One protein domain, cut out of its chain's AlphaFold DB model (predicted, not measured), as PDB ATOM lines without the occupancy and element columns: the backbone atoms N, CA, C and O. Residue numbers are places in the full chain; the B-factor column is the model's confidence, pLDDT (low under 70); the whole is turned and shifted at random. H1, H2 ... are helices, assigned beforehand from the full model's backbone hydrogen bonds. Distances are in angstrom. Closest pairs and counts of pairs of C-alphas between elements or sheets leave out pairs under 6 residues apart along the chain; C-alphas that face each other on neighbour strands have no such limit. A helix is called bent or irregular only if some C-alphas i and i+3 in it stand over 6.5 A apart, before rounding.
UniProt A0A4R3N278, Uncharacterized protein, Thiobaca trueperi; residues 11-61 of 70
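Overview. This is residues 11 to 61 of the 70 residues of an uncharacterized protein of Thiobaca trueperi (UniProt A0A4R3N278). Two separate helices are strung out at opposite ends of an extended chain, with no shared core: the longer helix H2 is towards one end, the shorter H1 at the other, and the open stretch of residues 22 to 38 spans the space between them. This stretch first folds back near residue 26 and then runs past H1 towards H2, while a short tail of residues 54 to 61 turns aside beyond H2. The printed part has 51 residues with two named helices, H1 then H2 along the chain, and no named strand. The class is all helix, though under half of the residues, 24 of 51, are in named elements. The whole is extended, a rod spanning 51 by 25 by 17 A, with a radius of gyration of the C-alphas of 19.0 A.

Arrangement. H2, residues 39 to 53, is the longest helix, with 15 residues. H1, residues 13 to 21, is apart from it, with no C-alpha of the one within 8 A of the other. In both helices every O i to N i+4 pair is within hydrogen-bond range. Residues 38 to 44 stand free, of which 39 to 44 belong to H2. Residues 11 to 16 also stand free, of which 13 to 16 belong to H1. In the link, residues 22 to 27 and residues 31 to 36 stand free.

Along the chain. H2 measures 21.1 A from C-alpha 39 at (-36.494, -33.684, -19.881) to C-alpha 53 at (-24.718, -25.170, -35.157). H1 measures 12.4 A from its first to its last C-alpha and begins at C-alpha 13, at (-20.987, -57.517, -22.532). Neither helix is bent.

Size, cuts and confidence. The two C-alphas farthest apart, those of Ser 24 and Glu 61, are 53.5 A apart. The link from H1 to H2 is long, with 17 residues. The printed part has no cut. The mean pLDDT of the printed part is 82.6; residues 32 to 34 and residue 61 are under 70.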
ATOM      1  N   ARG A  11     -16.802 -56.770 -25.872       92.88
ATOM      2  CA  ARG A  11     -17.468 -57.568 -26.913       92.88
ATOM      3  C   ARG A  11     -18.356 -58.664 -26.331       92.88
ATOM      4  O   ARG A  11     -19.293 -59.105 -26.992       92.88
ATOM      5  N   ALA A  12     -18.057 -59.122 -25.117       88.44
ATOM      6  CA  ALA A  12     -18.840 -60.128 -24.409       88.44
ATOM      7  C   ALA A  12     -20.013 -59.517 -23.623       88.44
ATOM      8  O   ALA A  12     -20.973 -60.232 -23.321       88.44
ATOM      9  N   TYR A  13     -19.975 -58.210 -23.333       87.81
ATOM     10  CA  TYR A  13     -20.987 -57.517 -22.532       87.81
ATOM     11  C   TYR A  13     -22.419 -57.657 -23.082       87.81
ATOM     12  O   TYR A  13     -23.291 -58.091 -22.321       87.81
ATOM     13  N   PRO A  14     -22.696 -57.441 -24.387       88.31
ATOM     14  CA  PRO A  14     -24.049 -57.614 -24.922       88.31
ATOM     15  C   PRO A  14     -24.592 -59.036 -24.736       88.31
ATOM     16  O   PRO A  14     -25.773 -59.222 -24.452       88.31
ATOM     17  N   GLY A  15     -23.724 -60.048 -24.859       90.88
ATOM     18  CA  GLY A  15     -24.094 -61.450 -24.671       90.88
ATOM     19  C   GLY A  15     -24.442 -61.775 -23.219       90.88
ATOM     20  O   GLY A  15     -25.411 -62.492 -22.968       90.88
ATOM     21  N   LEU A  16     -23.697 -61.212 -22.261       88.06
ATOM     22  CA  LEU A  16     -24.000 -61.358 -20.838       88.06
ATOM     23  C   LEU A  16     -25.336 -60.696 -20.481       88.06
ATOM     24  O   LEU A  16     -26.165 -61.324 -19.825       88.06
ATOM     25  N   ILE A  17     -25.570 -59.464 -20.942       86.62
ATOM     26  CA  ILE A  17     -26.833 -58.752 -20.704       86.62
ATOM     27  C   ILE A  17     -28.009 -59.521 -21.302       86.62
ATOM     28  O   ILE A  17     -29.002 -59.747 -20.611       86.62
ATOM     29  N   ALA A  18     -27.882 -59.996 -22.544       88.56
ATOM     30  CA  ALA A  18     -28.910 -60.816 -23.172       88.56
ATOM     31  C   ALA A  18     -29.194 -62.078 -22.348       88.56
ATOM     32  O   ALA A  18     -30.353 -62.403 -22.112       88.56
ATOM     33  N   PHE A  19     -28.167 -62.776 -21.855       87.94
ATOM     34  CA  PHE A  19     -28.358 -63.936 -20.983       87.94
ATOM     35  C   PHE A  19     -29.119 -63.581 -19.696       87.94
ATOM     36  O   PHE A  19     -30.080 -64.270 -19.354       87.94
ATOM     37  N   LEU A  20     -28.738 -62.496 -19.013       85.88
ATOM     38  CA  LEU A  20     -29.418 -62.034 -17.798       85.88
ATOM     39  C   LEU A  20     -30.891 -61.708 -18.070       85.88
ATOM     40  O   LEU A  20     -31.750 -62.122 -17.299       85.88
ATOM     41  N   GLN A  21     -31.200 -61.076 -19.204       84.69
ATOM     42  CA  GLN A  21     -32.572 -60.772 -19.630       84.69
ATOM     43  C   GLN A  21     -33.470 -62.008 -19.795       84.69
ATOM     44  O   GLN A  21     -34.684 -61.898 -19.642       84.69
ATOM     45  N   HIS A  22     -32.896 -63.188 -20.055       86.44
ATOM     46  CA  HIS A  22     -33.642 -64.451 -20.126       86.44
ATOM     47  C   HIS A  22     -33.869 -65.108 -18.756       86.44
ATOM     48  O   HIS A  22     -34.635 -66.070 -18.656       86.44
ATOM     49  N   LEU A  23     -33.204 -64.637 -17.699       84.12
ATOM     50  CA  LEU A  23     -33.467 -65.103 -16.344       84.12
ATOM     51  C   LEU A  23     -34.777 -64.500 -15.831       84.12
ATOM     52  O   LEU A  23     -35.181 -63.403 -16.214       84.12
ATOM     53  N   SER A  24     -35.438 -65.214 -14.924       79.56
ATOM     54  CA  SER A  24     -36.606 -64.686 -14.224       79.56
ATOM     55  C   SER A  24     -36.243 -63.372 -13.510       79.56
ATOM     56  O   SER A  24     -35.212 -63.277 -12.837       79.56
ATOM     57  N   SER A  25     -37.084 -62.351 -13.686       70.56
ATOM     58  CA  SER A  25     -36.857 -60.969 -13.232       70.56
ATOM     59  C   SER A  25     -36.822 -60.798 -11.709       70.56
ATOM     60  O   SER A  25     -36.508 -59.729 -11.208       70.56
ATOM     61  N   ASP A  26     -37.153 -61.845 -10.958       78.62
ATOM     62  CA  ASP A  26     -37.050 -61.930  -9.502       78.62
ATOM     63  C   ASP A  26     -35.622 -62.241  -9.015       78.62
ATOM     64  O   ASP A  26     -35.352 -62.164  -7.816       78.62
ATOM     65  N   ARG A  27     -34.698 -62.596  -9.921       76.44
ATOM     66  CA  ARG A  27     -33.341 -63.046  -9.558       76.44
ATOM     67  C   ARG A  27     -32.250 -61.997  -9.710       76.44
ATOM     68  O   ARG A  27     -31.149 -62.218  -9.208       76.44
ATOM     69  N   TYR A  28     -32.513 -60.899 -10.412       77.44
ATOM     70  CA  TYR A  28     -31.515 -59.863 -10.653       77.44
ATOM     71  C   TYR A  28     -32.163 -58.491 -10.818       77.44
ATOM     72  O   TYR A  28     -33.327 -58.369 -11.191       77.44
ATOM     73  N   VAL A  29     -31.365 -57.462 -10.559       75.44
ATOM     74  CA  VAL A  29     -31.664 -56.072 -10.889       75.44
ATOM     75  C   VAL A  29     -30.488 -55.582 -11.720       75.44
ATOM     76  O   VAL A  29     -29.344 -55.688 -11.277       75.44
ATOM     77  N   LEU A  30     -30.760 -55.111 -12.936       75.81
ATOM     78  CA  LEU A  30     -29.785 -54.329 -13.688       75.81
ATOM     79  C   LEU A  30     -29.869 -52.905 -13.159       75.81
ATOM     80  O   LEU A  30     -30.932 -52.289 -13.203       75.81
ATOM     81  N   PHE A  31     -28.762 -52.419 -12.621       72.88
ATOM     82  CA  PHE A  31     -28.605 -51.002 -12.356       72.88
ATOM     83  C   PHE A  31     -28.203 -50.367 -13.685       72.88
ATOM     84  O   PHE A  31     -27.246 -50.824 -14.308       72.88
ATOM     85  N   GLU A  32     -28.975 -49.396 -14.164       68.25
ATOM     86  CA  GLU A  32     -28.520 -48.563 -15.276       68.25
ATOM     87  C   GLU A  32     -27.328 -47.744 -14.763       68.25
ATOM     88  O   GLU A  32     -27.430 -47.106 -13.714       68.25
ATOM     89  N   ASP A  33     -26.188 -47.815 -15.459       62.81
ATOM     90  CA  ASP A  33     -24.968 -47.087 -15.073       62.81
ATOM     91  C   ASP A  33     -25.138 -45.560 -15.196       62.81
ATOM     92  O   ASP A  33     -24.374 -44.799 -14.605       62.81
ATOM     93  N   GLU A  34     -26.164 -45.101 -15.916       64.06
ATOM     94  CA  GLU A  34     -26.502 -43.688 -16.068       64.06
ATOM     95  C   GLU A  34     -27.987 -43.479 -15.770       64.06
ATOM     96  O   GLU A  34     -28.847 -44.119 -16.378       64.06
ATOM     97  N   GLU A  35     -28.302 -42.560 -14.850       71.44
ATOM     98  CA  GLU A  35     -29.670 -42.064 -14.729       71.44
ATOM     99  C   GLU A  35     -30.109 -41.514 -16.096       71.44
ATOM    100  O   GLU A  35     -29.383 -40.718 -16.707       71.44
ATOM    101  N   PRO A  36     -31.280 -41.915 -16.617       73.62
ATOM    102  CA  PRO A  36     -31.752 -41.390 -17.882       73.62
ATOM    103  C   PRO A  36     -31.905 -39.874 -17.763       73.62
ATOM    104  O   PRO A  36     -32.619 -39.395 -16.883       73.62
ATOM    105  N   LEU A  37     -31.285 -39.131 -18.689       78.50
ATOM    106  CA  LEU A  37     -31.375 -37.669 -18.731       78.50
ATOM    107  C   LEU A  37     -32.825 -37.211 -18.555       78.50
ATOM    108  O   LEU A  37     -33.713 -37.635 -19.315       78.50
ATOM    109  N   SER A  38     -33.035 -36.304 -17.606       86.44
ATOM    110  CA  SER A  38     -34.301 -35.614 -17.404       86.44
ATOM    111  C   SER A  38     -34.707 -34.836 -18.660       86.44
ATOM    112  O   SER A  38     -33.893 -34.506 -19.529       86.44
ATOM    113  N   GLU A  39     -35.993 -34.504 -18.773       86.38
ATOM    114  CA  GLU A  39     -36.494 -33.684 -19.881       86.38
ATOM    115  C   GLU A  39     -35.785 -32.319 -19.946       86.38
ATOM    116  O   GLU A  39     -35.432 -31.856 -21.031       86.38
ATOM    117  N   ALA A  40     -35.480 -31.733 -18.785       90.19
ATOM    118  CA  ALA A  40     -34.743 -30.479 -18.679       90.19
ATOM    119  C   ALA A  40     -33.312 -30.591 -19.229       90.19
ATOM    120  O   ALA A  40     -32.862 -29.707 -19.958       90.19
ATOM    121  N   GLU A  41     -32.606 -31.685 -18.934       86.81
ATOM    122  CA  GLU A  41     -31.251 -31.925 -19.448       86.81
ATOM    123  C   GLU A  41     -31.257 -32.178 -20.955       86.81
ATOM    124  O   GLU A  41     -30.427 -31.627 -21.682       86.81
ATOM    125  N   ARG A  42     -32.236 -32.938 -21.458       90.94
ATOM    126  CA  ARG A  42     -32.415 -33.157 -22.903       90.94
ATOM    127  C   ARG A  42     -32.678 -31.846 -23.641       90.94
ATOM    128  O   ARG A  42     -32.087 -31.615 -24.695       90.94
ATOM    129  N   GLU A  43     -33.540 -30.987 -23.101       91.00
ATOM    130  CA  GLU A  43     -33.814 -29.655 -23.652       91.00
ATOM    131  C   GLU A  43     -32.578 -28.748 -23.601       91.00
ATOM    132  O   GLU A  43     -32.293 -28.033 -24.565       91.00
ATOM    133  N   ASN A  44     -31.793 -28.815 -22.523       89.94
ATOM    134  CA  ASN A  44     -30.551 -28.056 -22.412       89.94
ATOM    135  C   ASN A  44     -29.522 -28.485 -23.471       89.94
ATOM    136  O   ASN A  44     -28.959 -27.638 -24.162       89.94
ATOM    137  N   ILE A  45     -29.342 -29.793 -23.679       90.06
ATOM    138  CA  ILE A  45     -28.447 -30.325 -24.720       90.06
ATOM    139  C   ILE A  45     -28.894 -29.874 -26.114       90.06
ATOM    140  O   ILE A  45     -28.059 -29.458 -26.917       90.06
ATOM    141  N   LYS A  46     -30.199 -29.927 -26.419       89.69
ATOM    142  CA  LYS A  46     -30.722 -29.428 -27.704       89.69
ATOM    143  C   LYS A  46     -30.401 -27.948 -27.907       89.69
ATOM    144  O   LYS A  46     -29.994 -27.569 -29.002       89.69
ATOM    145  N   ARG A  47     -30.565 -27.126 -26.866       90.19
ATOM    146  CA  ARG A  47     -30.261 -25.691 -26.914       90.19
ATOM    147  C   ARG A  47     -28.781 -25.440 -27.190       90.19
ATOM    148  O   ARG A  47     -28.467 -24.637 -28.060       90.19
ATOM    149  N   ILE A  48     -27.894 -26.142 -26.485       87.69
ATOM    150  CA  ILE A  48     -26.442 -26.035 -26.678       87.69
ATOM    151  C   ILE A  48     -26.066 -26.439 -28.108       87.69
ATOM    152  O   ILE A  48     -25.361 -25.698 -28.785       87.69
ATOM    153  N   ARG A  49     -26.601 -27.559 -28.616       88.25
ATOM    154  CA  ARG A  49     -26.372 -27.994 -30.006       88.25
ATOM    155  C   ARG A  49     -26.812 -26.946 -31.025       88.25
ATOM    156  O   ARG A  49     -26.045 -26.626 -31.920       88.25
ATOM    157  N   ALA A  50     -28.001 -26.372 -30.850       88.00
ATOM    158  CA  ALA A  50     -28.505 -25.338 -31.749       88.00
ATOM    159  C   ALA A  50     -27.619 -24.079 -31.765       88.00
ATOM    160  O   ALA A  50     -27.489 -23.441 -32.806       88.00
ATOM    161  N   ARG A  51     -27.001 -23.726 -30.631       86.81
ATOM    162  CA  ARG A  51     -26.049 -22.609 -30.546       86.81
ATOM    163  C   ARG A  51     -24.741 -22.916 -31.260       86.81
ATOM    164  O   ARG A  51     -24.305 -22.105 -32.068       86.81
ATOM    165  N   ILE A  52     -24.185 -24.108 -31.047       84.50
ATOM    166  CA  ILE A  52     -22.984 -24.570 -31.759       84.50
ATOM    167  C   ILE A  52     -23.228 -24.583 -33.275       84.50
ATOM    168  O   ILE A  52     -22.426 -24.040 -34.029       84.50
ATOM    169  N   ASP A  53     -24.360 -25.129 -33.731       85.25
ATOM    170  CA  ASP A  53     -24.718 -25.170 -35.157       85.25
ATOM    171  C   ASP A  53     -24.904 -23.764 -35.757       85.25
ATOM    172  O   ASP A  53     -24.666 -23.549 -36.947       85.25
ATOM    173  N   ALA A  54     -25.313 -22.793 -34.936       88.31
ATOM    174  CA  ALA A  54     -25.416 -21.387 -35.315       88.31
ATOM    175  C   ALA A  54     -24.070 -20.634 -35.268       88.31
ATOM    176  O   ALA A  54     -24.035 -19.454 -35.623       88.31
ATOM    177  N   GLY A  55     -22.979 -21.284 -34.843       83.38
ATOM    178  CA  GLY A  55     -21.677 -20.647 -34.617       83.38
ATOM    179  C   GLY A  55     -21.683 -19.658 -33.449       83.38
ATOM    180  O   GLY A  55     -20.896 -18.710 -33.433       83.38
ATOM    181  N   ASP A  56     -22.616 -19.825 -32.510       81.81
ATOM    182  CA  ASP A  56     -22.739 -18.999 -31.316       81.81
ATOM    183  C   ASP A  56     -21.840 -19.532 -30.195       81.81
ATOM    184  O   ASP A  56     -22.278 -20.238 -29.286       81.81
ATOM    185  N   ASP A  57     -20.573 -19.134 -30.264       80.56
ATOM    186  CA  ASP A  57     -19.546 -19.468 -29.276       80.56
ATOM    187  C   ASP A  57     -19.508 -18.463 -28.106       80.56
ATOM    188  O   ASP A  57     -18.542 -18.417 -27.351       80.56
ATOM    189  N   SER A  58     -20.551 -17.637 -27.934       79.12
ATOM    190  CA  SER A  58     -20.599 -16.567 -26.921       79.12
ATOM    191  C   SER A  58     -20.510 -17.049 -25.471       79.12
ATOM    192  O   SER A  58     -20.233 -16.252 -24.580       79.12
ATOM    193  N   GLU A  59     -20.753 -18.337 -25.224       77.56
ATOM    194  CA  GLU A  59     -20.579 -18.962 -23.908       77.56
ATOM    195  C   GLU A  59     -19.120 -19.286 -23.567       77.56
ATOM    196  O   GLU A  59     -18.810 -19.550 -22.406       77.56
ATOM    197  N   PHE A  60     -18.229 -19.258 -24.556       76.81
ATOM    198  CA  PHE A  60     -16.812 -19.529 -24.383       76.81
ATOM    199  C   PHE A  60     -16.049 -18.203 -24.384       76.81
ATOM    200  O   PHE A  60     -15.639 -17.695 -25.432       76.81
ATOM    201  N   GLU A  61     -15.863 -17.634 -23.192       66.62
ATOM    202  CA  GLU A  61     -14.910 -16.537 -22.997       66.62
ATOM    203  C   GLU A  61     -13.531 -16.981 -23.529       66.62
ATOM    204  O   GLU A  61     -13.117 -18.126 -23.345       66.62
TER     205      GLU A  61